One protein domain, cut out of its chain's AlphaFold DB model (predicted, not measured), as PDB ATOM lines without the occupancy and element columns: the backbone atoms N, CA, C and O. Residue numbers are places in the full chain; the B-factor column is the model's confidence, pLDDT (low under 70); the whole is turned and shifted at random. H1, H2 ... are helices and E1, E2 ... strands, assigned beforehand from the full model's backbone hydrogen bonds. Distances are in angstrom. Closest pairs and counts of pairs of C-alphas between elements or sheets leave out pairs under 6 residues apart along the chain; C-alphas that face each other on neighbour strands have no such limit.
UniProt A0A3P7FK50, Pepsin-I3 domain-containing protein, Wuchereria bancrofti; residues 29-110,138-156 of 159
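Overview. This is residues 29 to 110 and 138 to 156 of the 159 residues of the protein "Pepsin-I3 domain-containing protein" of Wuchereria bancrofti (UniProt A0A3P7FK50). A small sheet of four strands sits at one end of a very long helix, H1, whose residues 58 to 69 pack on one face of it. Far from the sheet, the chain goes on from H1 into the short H2 and H3; residues 101 to 110, of which 105 to 110 belong to H3, stick out. Residues 138 to 156, with no named element, run back beside H1 toward the sheet. The 101 printed residues hold four named strands and then three named helices, class mixed; the sheet's order is E1, E2, E3, E4, all antiparallel. The whole is an extended rod, spanning 76 by 22 by 20 A, with a radius of gyration of the C-alphas of 23.3 A.

Along the chain. E1 is residues 29 to 32, beginning at C-alpha 29 (80.331, 101.029, 142.682); E2 is 35 to 40, 16.1 A long; E3 is 43 to 46; E4 is 49 to 53. H1, residues 56 to 92, measures 53.2 A from C-alpha 56 (79.313, 103.897, 128.086). H2 is 97 to 100, and H3 is 105 to 110.

Arrangement. The strands form a meander, each the antiparallel neighbour of the one before, in three hairpins. N 30 and O 37 of E1 and E2 are 2.8 A apart, N 38 and O 45 of E2 and E3 2.8 A, and N 46 and O 49 of E3 and E4 2.9 A, within hydrogen-bond range. H1 on one face of the sheet makes two layers, at a height over the sheet of 4.3 A, only just above the sheet's level; the C-alphas of Ala 30 and Val 62, the closest of E1 and H1, are 6.5 A apart. H1 and H2 touch only at the corner, closest at the C-alphas of Met 91 and Ala 97, 4.8 A. H1 and H3 are apart. Every O i to N i+4 pair in H1 and H3 is within hydrogen-bond range; H2 is too short for one, and its one O i to N i+3 pair is not within range.

Size, cuts and confidence. The C-alphas of Asn 53 and Thr 109, the farthest apart, are 75.9 A apart. Residues 111 to 137 are not printed, a gap of 29.5 A between C-alphas 110 and 138. No link between named elements is long. Mean pLDDT of the printed part is 80.1, with residues 138 to 144 among those under 70.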
ATOM      1  N   SER A  29      79.955 102.325 142.121       81.47
ATOM      2  CA  SER A  29      80.331 101.029 142.682       81.47
ATOM      3  C   SER A  29      79.204 100.017 142.528       81.47
ATOM      4  O   SER A  29      78.030 100.359 142.606       81.47
ATOM      5  N   ALA A  30      79.579  98.763 142.312       79.04
ATOM      6  CA  ALA A  30      78.706  97.607 142.384       79.04
ATOM      7  C   ALA A  30      79.398  96.551 143.249       79.04
ATOM      8  O   ALA A  30      80.569  96.237 143.041       79.04
ATOM      9  N   VAL A  31      78.694  96.022 144.248       77.14
ATOM     10  CA  VAL A  31      79.196  94.933 145.095       77.14
ATOM     11  C   VAL A  31      78.294  93.735 144.893       77.14
ATOM     12  O   VAL A  31      77.085  93.854 145.073       77.14
ATOM     13  N   ALA A  32      78.886  92.603 144.528       70.57
ATOM     14  CA  ALA A  32      78.172  91.382 144.199       70.57
ATOM     15  C   ALA A  32      79.010  90.150 144.535       70.57
ATOM     16  O   ALA A  32      80.173  90.086 144.154       70.57
ATOM     17  N   ASN A  33      78.440  89.157 145.226       69.23
ATOM     18  CA  ASN A  33      79.114  87.884 145.539       69.23
ATOM     19  C   ASN A  33      80.520  88.037 146.168       69.23
ATOM     20  O   ASN A  33      81.415  87.234 145.923       69.23
ATOM     21  N   GLY A  34      80.732  89.089 146.967       74.41
ATOM     22  CA  GLY A  34      82.038  89.406 147.566       74.41
ATOM     23  C   GLY A  34      83.033  90.099 146.624       74.41
ATOM     24  O   GLY A  34      84.124  90.461 147.058       74.41
ATOM     25  N   VAL A  35      82.662  90.331 145.365       80.44
ATOM     26  CA  VAL A  35      83.424  91.113 144.391       80.44
ATOM     27  C   VAL A  35      82.996  92.576 144.469       80.44
ATOM     28  O   VAL A  35      81.809  92.896 144.444       80.44
ATOM     29  N   THR A  36      83.973  93.474 144.570       84.51
ATOM     30  CA  THR A  36      83.768  94.927 144.557       84.51
ATOM     31  C   THR A  36      84.220  95.486 143.219       84.51
ATOM     32  O   THR A  36      85.413  95.536 142.928       84.51
ATOM     33  N   CYS A  37      83.271  95.930 142.415       85.48
ATOM     34  CA  CYS A  37      83.503  96.647 141.177       85.48
ATOM     35  C   CYS A  37      83.353  98.145 141.407       85.48
ATOM     36  O   CYS A  37      82.364  98.583 141.988       85.48
ATOM     37  N   VAL A  38      84.298  98.946 140.932       87.73
ATOM     38  CA  VAL A  38      84.229 100.406 141.027       87.73
ATOM     39  C   VAL A  38      84.641 101.015 139.697       87.73
ATOM     40  O   VAL A  38      85.681 100.662 139.147       87.73
ATOM     41  N   ILE A  39      83.843 101.950 139.199       86.96
ATOM     42  CA  ILE A  39      84.184 102.815 138.077       86.96
ATOM     43  C   ILE A  39      84.537 104.189 138.641       86.96
ATOM     44  O   ILE A  39      83.707 104.835 139.280       86.96
ATOM     45  N   VAL A  40      85.775 104.625 138.413       86.11
ATOM     46  CA  VAL A  40      86.282 105.952 138.798       86.11
ATOM     47  C   VAL A  40      86.993 106.542 137.589       86.11
ATOM     48  O   VAL A  40      87.817 105.858 136.987       86.11
ATOM     49  N   ASP A  41      86.671 107.777 137.207       85.47
ATOM     50  CA  ASP A  41      87.281 108.475 136.062       85.47
ATOM     51  C   ASP A  41      87.305 107.637 134.765       85.47
ATOM     52  O   ASP A  41      88.332 107.518 134.095       85.47
ATOM     53  N   ASN A  42      86.177 106.998 134.432       85.91
ATOM     54  CA  ASN A  42      86.036 106.068 133.300       85.91
ATOM     55  C   ASN A  42      87.012 104.877 133.327       85.91
ATOM     56  O   ASN A  42      87.329 104.315 132.280       85.91
ATOM     57  N   LYS A  43      87.489 104.455 134.501       87.77
ATOM     58  CA  LYS A  43      88.328 103.263 134.689       87.77
ATOM     59  C   LYS A  43      87.639 102.272 135.607       87.77
ATOM     60  O   LYS A  43      87.150 102.649 136.667       87.77
ATOM     61  N   ILE A  44      87.635 101.006 135.209       87.66
ATOM     62  CA  ILE A  44      87.046  99.909 135.973       87.66
ATOM     63  C   ILE A  44      88.113  99.291 136.871       87.66
ATOM     64  O   ILE A  44      89.192  98.901 136.413       87.66
ATOM     65  N   TYR A  45      87.765  99.136 138.138       87.12
ATOM     66  CA  TYR A  45      88.522  98.419 139.149       87.12
ATOM     67  C   TYR A  45      87.669  97.276 139.685       87.12
ATOM     68  O   TYR A  45      86.536  97.492 140.096       87.12
ATOM     69  N   VAL A  46      88.215  96.064 139.717       86.95
ATOM     70  CA  VAL A  46      87.558  94.881 140.291       86.95
ATOM     71  C   VAL A  46      88.428  94.372 141.431       86.95
ATOM     72  O   VAL A  46      89.603  94.074 141.225       86.95
ATOM     73  N   ASN A  47      87.883  94.333 142.648       86.10
ATOM     74  CA  ASN A  47      88.610  94.071 143.896       86.10
ATOM     75  C   ASN A  47      89.871  94.944 144.048       86.10
ATOM     76  O   ASN A  47      90.910  94.493 144.520       86.10
ATOM     77  N   GLY A  48      89.790  96.199 143.592       84.15
ATOM     78  CA  GLY A  48      90.907  97.149 143.596       84.15
ATOM     79  C   GLY A  48      91.916  96.980 142.450       84.15
ATOM     80  O   GLY A  48      92.829  97.793 142.330       84.15
ATOM     81  N   VAL A  49      91.760  95.982 141.574       86.51
ATOM     82  CA  VAL A  49      92.636  95.757 140.414       86.51
ATOM     83  C   VAL A  49      92.058  96.439 139.178       86.51
ATOM     84  O   VAL A  49      90.920  96.173 138.799       86.51
ATOM     85  N   TYR A  50      92.848  97.286 138.518       89.13
ATOM     86  CA  TYR A  50      92.460  97.916 137.253       89.13
ATOM     87  C   TYR A  50      92.220  96.863 136.158       89.13
ATOM     88  O   TYR A  50      93.087  96.025 135.900       89.13
ATOM     89  N   LYS A  51      91.057  96.918 135.505       87.75
ATOM     90  CA  LYS A  51      90.659  95.992 134.428       87.75
ATOM     91  C   LYS A  51      90.612  96.640 133.047       87.75
ATOM     92  O   LYS A  51      90.694  95.928 132.053       87.75
ATOM     93  N   GLY A  52      90.507  97.963 132.972       89.32
ATOM     94  CA  GLY A  52      90.399  98.676 131.705       89.32
ATOM     95  C   GLY A  52      89.613  99.972 131.825       89.32
ATOM     96  O   GLY A  52      89.170 100.353 132.910       89.32
ATOM     97  N   ASN A  53      89.428 100.639 130.689       89.95
ATOM     98  CA  ASN A  53      88.540 101.791 130.602       89.95
ATOM     99  C   ASN A  53      87.082 101.320 130.538       89.95
ATOM    100  O   ASN A  53      86.771 100.318 129.894       89.95
ATOM    101  N   ALA A  54      86.193 102.054 131.195       85.76
ATOM    102  CA  ALA A  54      84.760 101.847 131.116       85.76
ATOM    103  C   ALA A  54      84.235 102.295 129.748       85.76
ATOM    104  O   ALA A  54      84.568 103.378 129.267       85.76
ATOM    105  N   THR A  55      83.410 101.453 129.129       89.09
ATOM    106  CA  THR A  55      82.553 101.845 128.009       89.09
ATOM    107  C   THR A  55      81.310 102.556 128.550       89.09
ATOM    108  O   THR A  55      80.984 102.435 129.734       89.09
ATOM    109  N   ASN A  56      80.591 103.288 127.695       88.39
ATOM    110  CA  ASN A  56      79.313 103.897 128.086       88.39
ATOM    111  C   ASN A  56      78.293 102.837 128.535       88.39
ATOM    112  O   ASN A  56      77.576 103.065 129.502       88.39
ATOM    113  N   GLU A  57      78.305 101.663 127.899       88.92
ATOM    114  CA  GLU A  57      77.483 100.503 128.275       88.92
ATOM    115  C   GLU A  57      77.743 100.086 129.732       88.92
ATOM    116  O   GLU A  57      76.806  99.981 130.516       88.92
ATOM    117  N   ASN A  58      79.013  99.976 130.147       85.76
ATOM    118  CA  ASN A  58      79.361  99.630 131.530       85.76
ATOM    119  C   ASN A  58      78.861 100.683 132.531       85.76
ATOM    120  O   ASN A  58      78.421 100.345 133.627       85.76
ATOM    121  N   ILE A  59      78.933 101.967 132.172       85.92
ATOM    122  CA  ILE A  59      78.453 103.065 133.022       85.92
ATOM    123  C   ILE A  59      76.927 102.986 133.181       85.92
ATOM    124  O   ILE A  59      76.417 103.123 134.296       85.92
ATOM    125  N   GLU A  60      76.202 102.740 132.089       88.05
ATOM    126  CA  GLU A  60      74.745 102.579 132.100       88.05
ATOM    127  C   GLU A  60      74.302 101.331 132.878       88.05
ATOM    128  O   GLU A  60      73.341 101.407 133.651       88.05
ATOM    129  N   GLU A  61      75.029 100.215 132.763       87.21
ATOM    130  CA  GLU A  61      74.779  98.997 133.542       87.21
ATOM    131  C   GLU A  61      74.913  99.250 135.048       87.21
ATOM    132  O   GLU A  61      74.002  98.913 135.805       87.21
ATOM    133  N   VAL A  62      75.997  99.894 135.504       85.96
ATOM    134  CA  VAL A  62      76.164 100.190 136.942       85.96
ATOM    135  C   VAL A  62      75.125 101.185 137.431       85.96
ATOM    136  O   VAL A  62      74.629 101.059 138.549       85.96
ATOM    137  N   LYS A  63      74.765 102.174 136.611       86.54
ATOM    138  CA  LYS A  63      73.706 103.120 136.967       86.54
ATOM    139  C   LYS A  63      72.374 102.394 137.173       86.54
ATOM    140  O   LYS A  63      71.741 102.576 138.211       86.54
ATOM    141  N   THR A  64      72.008 101.521 136.237       87.79
ATOM    142  CA  THR A  64      70.792 100.698 136.314       87.79
ATOM    143  C   THR A  64      70.826  99.765 137.524       87.79
ATOM    144  O   THR A  64      69.838  99.646 138.249       87.79
ATOM    145  N   TYR A  65      71.971  99.130 137.785       86.21
ATOM    146  CA  TYR A  65      72.184  98.301 138.969       86.21
ATOM    147  C   TYR A  65      71.967  99.092 140.260       86.21
ATOM    148  O   TYR A  65      71.227  98.653 141.135       86.21
ATOM    149  N   ASN A  66      72.552 100.284 140.366       86.00
ATOM    150  CA  ASN A  66      72.447 101.129 141.553       86.00
ATOM    151  C   ASN A  66      71.022 101.624 141.804       86.00
ATOM    152  O   ASN A  66      70.585 101.684 142.955       86.00
ATOM    153  N   GLU A  67      70.280 101.943 140.745       88.05
ATOM    154  CA  GLU A  67      68.860 102.284 140.841       88.05
ATOM    155  C   GLU A  67      68.043 101.096 141.375       88.05
ATOM    156  O   GLU A  67      67.361 101.237 142.394       88.05
ATOM    157  N   LYS A  68      68.205  99.902 140.788       87.73
ATOM    158  CA  LYS A  68      67.542  98.672 141.260       87.73
ATOM    159  C   LYS A  68      67.937  98.305 142.693       87.73
ATOM    160  O   LYS A  68      67.084  97.937 143.494       87.73
ATOM    161  N   MET A  69      69.211  98.446 143.057       85.68
ATOM    162  CA  MET A  69      69.707  98.191 144.414       85.68
ATOM    163  C   MET A  69      69.111  99.150 145.439       85.68
ATOM    164  O   MET A  69      68.812  98.746 146.567       85.68
ATOM    165  N   ARG A  70      68.902 100.414 145.066       87.15
ATOM    166  CA  ARG A  70      68.238 101.396 145.927       87.15
ATOM    167  C   ARG A  70      66.778 101.025 146.170       87.15
ATOM    168  O   ARG A  70      66.319 101.119 147.310       87.15
ATOM    169  N   GLU A  71      66.060 100.611 145.131       88.40
ATOM    170  CA  GLU A  71      64.676 100.141 145.250       88.40
ATOM    171  C   GLU A  71      64.588  98.879 146.108       88.40
ATOM    172  O   GLU A  71      63.846  98.863 147.091       88.40
ATOM    173  N   TRP A  72      65.435  97.889 145.823       87.92
ATOM    174  CA  TRP A  72      65.525  96.645 146.583       87.92
ATOM    175  C   TRP A  72      65.822  96.895 148.067       87.92
ATOM    176  O   TRP A  72      65.135  96.372 148.942       87.92
ATOM    177  N   THR A  73      66.788  97.767 148.377       86.39
ATOM    178  CA  THR A  73      67.143  98.108 149.767       86.39
ATOM    179  C   THR A  73      65.988  98.803 150.487       86.39
ATOM    180  O   THR A  73      65.735  98.540 151.665       86.39
ATOM    181  N   LYS A  74      65.259  99.684 149.791       89.24
ATOM    182  CA  LYS A  74      64.084 100.371 150.341       89.24
ATOM    183  C   LYS A  74      62.958  99.384 150.642       89.24
ATOM    184  O   LYS A  74      62.338  99.474 151.702       89.24
ATOM    185  N   GLU A  75      62.696  98.450 149.735       87.94
ATOM    186  CA  GLU A  75      61.682  97.416 149.924       87.94
ATOM    187  C   GLU A  75      62.052  96.467 151.063       87.94
ATOM    188  O   GLU A  75      61.224  96.240 151.947       87.94
ATOM    189  N   LEU A  76      63.302  95.997 151.108       87.65
ATOM    190  CA  LEU A  76      63.832  95.191 152.206       87.65
ATOM    191  C   LEU A  76      63.653  95.906 153.548       87.65
ATOM    192  O   LEU A  76      63.156  95.311 154.502       87.65
ATOM    193  N   HIS A  77      64.011  97.191 153.622       86.97
ATOM    194  CA  HIS A  77      63.876  97.976 154.845       86.97
ATOM    195  C   HIS A  77      62.415  98.103 155.291       86.97
ATOM    196  O   HIS A  77      62.107  97.843 156.451       86.97
ATOM    197  N   ASN A  78      61.502  98.450 154.379       87.81
ATOM    198  CA  ASN A  78      60.072  98.565 154.683       87.81
ATOM    199  C   ASN A  78      59.479  97.233 155.152       87.81
ATOM    200  O   ASN A  78      58.712  97.168 156.114       87.81
ATOM    201  N   THR A  79      59.856  96.159 154.476       85.84
ATOM    202  CA  THR A  79      59.404  94.800 154.744       85.84
ATOM    203  C   THR A  79      59.907  94.294 156.099       85.84
ATOM    204  O   THR A  79      59.146  93.757 156.907       85.84
ATOM    205  N   MET A  80      61.181  94.531 156.402       83.60
ATOM    206  CA  MET A  80      61.764  94.201 157.698       83.60
ATOM    207  C   MET A  80      61.143  95.047 158.814       83.60
ATOM    208  O   MET A  80      60.760  94.503 159.846       83.60
ATOM    209  N   TYR A  81      60.977  96.354 158.594       86.43
ATOM    210  CA  TYR A  81      60.346  97.264 159.549       86.43
ATOM    211  C   TYR A  81      58.918  96.832 159.887       86.43
ATOM    212  O   TYR A  81      58.569  96.743 161.060       86.43
ATOM    213  N   THR A  82      58.095  96.522 158.885       85.58
ATOM    214  CA  THR A  82      56.707  96.075 159.093       85.58
ATOM    215  C   THR A  82      56.637  94.732 159.818       85.58
ATOM    216  O   THR A  82      55.834  94.583 160.739       85.58
ATOM    217  N   THR A  83      57.515  93.788 159.475       80.98
ATOM    218  CA  THR A  83      57.597  92.480 160.145       80.98
ATOM    219  C   THR A  83      58.034  92.623 161.602       80.98
ATOM    220  O   THR A  83      57.397  92.071 162.496       80.98
ATOM    221  N   MET A  84      59.081  93.411 161.868       82.07
ATOM    222  CA  MET A  84      59.558  93.681 163.226       82.07
ATOM    223  C   MET A  84      58.517  94.437 164.045       82.07
ATOM    224  O   MET A  84      58.261  94.069 165.186       82.07
ATOM    225  N   LYS A  85      57.877  95.456 163.462       86.24
ATOM    226  CA  LYS A  85      56.797  96.205 164.106       86.24
ATOM    227  C   LYS A  85      55.664  95.271 164.519       86.24
ATOM    228  O   LYS A  85      55.265  95.301 165.676       86.24
ATOM    229  N   LYS A  86      55.217  94.394 163.617       83.00
ATOM    230  CA  LYS A  86      54.188  93.393 163.911       83.00
ATOM    231  C   LYS A  86      54.622  92.433 165.020       83.00
ATOM    232  O   LYS A  86      53.841  92.183 165.927       83.00
ATOM    233  N   ALA A  87      55.859  91.938 164.991       79.92
ATOM    234  CA  ALA A  87      56.376  91.055 166.038       79.92
ATOM    235  C   ALA A  87      56.431  91.747 167.411       79.92
ATOM    236  O   ALA A  87      56.055  91.158 168.422       79.92
ATOM    237  N   VAL A  88      56.854  93.014 167.453       83.80
ATOM    238  CA  VAL A  88      56.868  93.826 168.677       83.80
ATOM    239  C   VAL A  88      55.443  94.085 169.173       83.80
ATOM    240  O   VAL A  88      55.178  93.909 170.358       83.80
ATOM    241  N   GLU A  89      54.511  94.441 168.288       81.03
ATOM    242  CA  GLU A  89      53.096  94.630 168.630       81.03
ATOM    243  C   GLU A  89      52.459  93.327 169.142       81.03
ATOM    244  O   GLU A  89      51.801  93.327 170.178       81.03
ATOM    245  N   GLU A  90      52.698  92.182 168.504       77.56
ATOM    246  CA  GLU A  90      52.202  90.877 168.970       77.56
ATOM    247  C   GLU A  90      52.816  90.456 170.315       77.56
ATOM    248  O   GLU A  90      52.164  89.792 171.127       77.56
ATOM    249  N   MET A  91      54.063  90.848 170.586       75.80
ATOM    250  CA  MET A  91      54.741  90.528 171.838       75.80
ATOM    251  C   MET A  91      54.310  91.442 172.992       75.80
ATOM    252  O   MET A  91      54.109  90.933 174.096       75.80
ATOM    253  N   PHE A  92      54.135  92.745 172.746       79.92
ATOM    254  CA  PHE A  92      53.985  93.779 173.782       79.92
ATOM    255  C   PHE A  92      52.658  94.557 173.774       79.92
ATOM    256  O   PHE A  92      52.474  95.388 174.661       79.92
ATOM    257  N   SER A  93      51.739  94.312 172.833       70.96
ATOM    258  CA  SER A  93      50.369  94.874 172.880       70.96
ATOM    259  C   SER A  93      49.655  94.530 174.189       70.96
ATOM    260  O   SER A  93      50.099  93.648 174.911       70.96
ATOM    261  N   ASP A  94      48.514  95.158 174.475       65.87
ATOM    262  CA  ASP A  94      47.748  94.974 175.725       65.87
ATOM    263  C   ASP A  94      47.378  93.504 176.052       65.87
ATOM    264  O   ASP A  94      47.058  93.168 177.193       65.87
ATOM    265  N   HIS A  95      47.478  92.592 175.073       64.63
ATOM    266  CA  HIS A  95      47.302  91.138 175.228       64.63
ATOM    267  C   HIS A  95      48.489  90.311 174.695       64.63
ATOM    268  O   HIS A  95      48.369  89.116 174.397       64.63
ATOM    269  N   GLY A  96      49.642  90.956 174.537       67.63
ATOM    270  CA  GLY A  96      50.837  90.390 173.939       67.63
ATOM    271  C   GLY A  96      51.373  89.178 174.697       67.63
ATOM    272  O   GLY A  96      51.092  88.967 175.880       67.63
ATOM    273  N   ALA A  97      52.149  88.341 174.001       72.54
ATOM    274  CA  ALA A  97      52.737  87.130 174.585       72.54
ATOM    275  C   ALA A  97      53.551  87.407 175.863       72.54
ATOM    276  O   ALA A  97      53.563  86.570 176.764       72.54
ATOM    277  N   PHE A  98      54.180  88.584 175.958       76.50
ATOM    278  CA  PHE A  98      54.894  89.024 177.153       76.50
ATOM    279  C   PHE A  98      53.964  89.099 178.367       76.50
ATOM    280  O   PHE A  98      54.197  88.398 179.348       76.50
ATOM    281  N   TRP A  99      52.878  89.874 178.278       70.81
ATOM    282  CA  TRP A  99      51.921  90.050 179.375       70.81
ATOM    283  C   TRP A  99      51.215  88.745 179.744       70.81
ATOM    284  O   TRP A  99      51.012  88.479 180.923       70.81
ATOM    285  N   ARG A 100      50.919  87.886 178.758       67.93
ATOM    286  CA  ARG A 100      50.326  86.557 179.002       67.93
ATOM    287  C   ARG A 100      51.227  85.625 179.814       67.93
ATOM    288  O   ARG A 100      50.714  84.738 180.486       67.93
ATOM    289  N   ASN A 101      52.547  85.805 179.747       71.04
ATOM    290  CA  ASN A 101      53.507  84.966 180.464       71.04
ATOM    291  C   ASN A 101      53.924  85.544 181.830       71.04
ATOM    292  O   ASN A 101      54.713  84.929 182.544       71.04
ATOM    293  N   LEU A 102      53.412  86.720 182.205       70.74
ATOM    294  CA  LEU A 102      53.577  87.272 183.546       70.74
ATOM    295  C   LEU A 102      52.528  86.647 184.474       70.74
ATOM    296  O   LEU A 102      51.401  87.119 184.569       70.74
ATOM    297  N   ASN A 103      52.899  85.565 185.155       68.40
ATOM    298  CA  ASN A 103      52.071  84.897 186.159       68.40
ATOM    299  C   ASN A 103      52.827  84.741 187.495       68.40
ATOM    300  O   ASN A 103      54.049  84.880 187.558       68.40
ATOM    301  N   GLY A 104      52.090  84.528 188.590       74.33
ATOM    302  CA  GLY A 104      52.636  84.312 189.936       74.33
ATOM    303  C   GLY A 104      52.092  85.272 191.007       74.33
ATOM    304  O   GLY A 104      51.441  86.266 190.677       74.33
ATOM    305  N   PRO A 105      52.398  85.021 192.299       76.97
ATOM    306  CA  PRO A 105      51.751  85.693 193.437       76.97
ATOM    307  C   PRO A 105      51.879  87.223 193.426       76.97
ATOM    308  O   PRO A 105      50.987  87.942 193.878       76.97
ATOM    309  N   PHE A 106      52.993  87.730 192.889       78.76
ATOM    310  CA  PHE A 106      53.228  89.161 192.703       78.76
ATOM    311  C   PHE A 106      52.213  89.797 191.737       78.76
ATOM    312  O   PHE A 106      51.599  90.810 192.072       78.76
ATOM    313  N   TRP A 107      52.012  89.190 190.562       74.78
ATOM    314  CA  TRP A 107      51.096  89.700 189.536       74.78
ATOM    315  C   TRP A 107      49.634  89.546 189.963       74.78
ATOM    316  O   TRP A 107      48.857  90.486 189.815       74.78
ATOM    317  N   GLU A 108      49.276  88.428 190.600       70.82
ATOM    318  CA  GLU A 108      47.945  88.223 191.194       70.82
ATOM    319  C   GLU A 108      47.592  89.320 192.217       70.82
ATOM    320  O   GLU A 108      46.496  89.881 192.178       70.82
ATOM    321  N   THR A 109      48.543  89.689 193.087       73.67
ATOM    322  CA  THR A 109      48.358  90.760 194.086       73.67
ATOM    323  C   THR A 109      48.143  92.123 193.427       73.67
ATOM    324  O   THR A 109      47.290  92.897 193.864       73.67
ATOM    325  N   LEU A 110      48.892  92.427 192.363       67.79
ATOM    326  CA  LEU A 110      48.743  93.679 191.621       67.79
ATOM    327  C   LEU A 110      47.373  93.802 190.944       67.79
ATOM    328  O   LEU A 110      46.796  94.890 190.959       67.79
ATOM    329  N   LEU A 138      54.021  80.709 164.731       52.72
ATOM    330  CA  LEU A 138      55.044  81.419 165.515       52.72
ATOM    331  C   LEU A 138      56.348  81.716 164.770       52.72
ATOM    332  O   LEU A 138      57.200  82.420 165.306       52.72
ATOM    333  N   LEU A 139      56.520  81.211 163.550       53.29
ATOM    334  CA  LEU A 139      57.585  81.697 162.684       53.29
ATOM    335  C   LEU A 139      56.984  82.800 161.816       53.29
ATOM    336  O   LEU A 139      56.112  82.481 161.003       53.29
ATOM    337  N   PRO A 140      57.389  84.074 161.986       57.01
ATOM    338  CA  PRO A 140      57.043  85.090 161.010       57.01
ATOM    339  C   PRO A 140      57.499  84.571 159.648       57.01
ATOM    340  O   PRO A 140      58.679  84.284 159.447       57.01
ATOM    341  N   GLU A 141      56.534  84.350 158.756       61.79
ATOM    342  CA  GLU A 141      56.801  83.934 157.387       61.79
ATOM    343  C   GLU A 141      57.761  84.958 156.792       61.79
ATOM    344  O   GLU A 141      57.496  86.163 156.866       61.79
ATOM    345  N   PHE A 142      58.912  84.490 156.293       61.07
ATOM    346  CA  PHE A 142      59.874  85.388 155.674       61.07
ATOM    347  C   PHE A 142      59.140  86.120 154.555       61.07
ATOM    348  O   PHE A 142      58.591  85.469 153.662       61.07
ATOM    349  N   PRO A 143      59.065  87.452 154.626       67.65
ATOM    350  CA  PRO A 143      58.292  88.190 153.657       67.65
ATOM    351  C   PRO A 143      58.892  87.973 152.269       67.65
ATOM    352  O   PRO A 143      60.111  87.885 152.118       67.65
ATOM    353  N   ASN A 144      58.025  87.866 151.262       68.31
ATOM    354  CA  ASN A 144      58.448  87.727 149.874       68.31
ATOM    355  C   ASN A 144      59.190  89.000 149.462       68.31
ATOM    356  O   ASN A 144      58.569  90.030 149.217       68.31
ATOM    357  N   LEU A 145      60.517  88.925 149.444       72.75
ATOM    358  CA  LEU A 145      61.375  90.012 149.000       72.75
ATOM    359  C   LEU A 145      61.438  90.018 147.474       72.75
ATOM    360  O   LEU A 145      61.510  88.956 146.848       72.75
ATOM    361  N   MET A 146      61.477  91.211 146.883       78.13
ATOM    362  CA  MET A 146      61.910  91.385 145.499       78.13
ATOM    363  C   MET A 146      63.236  90.633 145.251       78.13
ATOM    364  O   MET A 146      64.115  90.632 146.125       78.13
ATOM    365  N   PRO A 147      63.402  89.989 144.079       82.56
ATOM    366  CA  PRO A 147      64.653  89.332 143.726       82.56
ATOM    367  C   PRO A 147      65.828  90.309 143.792       82.56
ATOM    368  O   PRO A 147      65.695  91.495 143.486       82.56
ATOM    369  N   TYR A 148      66.985  89.790 144.197       80.81
ATOM    370  CA  TYR A 148      68.215  90.570 144.230       80.81
ATOM    371  C   TYR A 148      68.561  91.059 142.811       80.81
ATOM    372  O   TYR A 148      68.491  90.254 141.877       80.81
ATOM    373  N   PRO A 149      68.913  92.343 142.621       82.52
ATOM    374  CA  PRO A 149      69.261  92.873 141.309       82.52
ATOM    375  C   PRO A 149      70.418  92.119 140.645       82.52
ATOM    376  O   PRO A 149      71.420  91.805 141.285       82.52
ATOM    377  N   GLU A 150      70.285  91.866 139.342       82.71
ATOM    378  CA  GLU A 150      71.352  91.285 138.524       82.71
ATOM    379  C   GLU A 150      72.546  92.224 138.436       82.71
ATOM    380  O   GLU A 150      72.399  93.441 138.305       82.71
ATOM    381  N   VAL A 151      73.729  91.639 138.521       83.48
ATOM    382  CA  VAL A 151      74.983  92.366 138.671       83.48
ATOM    383  C   VAL A 151      75.476  92.804 137.289       83.48
ATOM    384  O   VAL A 151      75.171  92.140 136.300       83.48
ATOM    385  N   PRO A 152      76.233  93.909 137.179       82.06
ATOM    386  CA  PRO A 152      76.768  94.331 135.889       82.06
ATOM    387  C   PRO A 152      77.650  93.246 135.263       82.06
ATOM    388  O   PRO A 152      78.435  92.605 135.966       82.06
ATOM    389  N   SER A 153      77.570  93.073 133.946       82.74
ATOM    390  CA  SER A 153      78.191  91.950 133.227       82.74
ATOM    391  C   SER A 153      79.709  91.884 133.429       82.74
ATOM    392  O   SER A 153      80.294  90.819 133.624       82.74
ATOM    393  N   PHE A 154      80.369  93.041 133.490       78.04
ATOM    394  CA  PHE A 154      81.813  93.140 133.713       78.04
ATOM    395  C   PHE A 154      82.255  92.723 135.130       78.04
ATOM    396  O   PHE A 154      83.450  92.521 135.365       78.04
ATOM    397  N   CYS A 155      81.318  92.601 136.076       76.84
ATOM    398  CA  CYS A 155      81.559  92.074 137.419       76.84
ATOM    399  C   CYS A 155      81.455  90.551 137.499       76.84
ATOM    400  O   CYS A 155      81.943  89.970 138.466       76.84
ATOM    401  N   GLU A 156      80.870  89.892 136.496       70.09
ATOM    402  CA  GLU A 156      80.661  88.438 136.485       70.09
ATOM    403  C   GLU A 156      81.928  87.638 136.124       70.09
ATOM    404  O   GLU A 156      81.875  86.424 135.915       70.09
TER     405      GLU A 156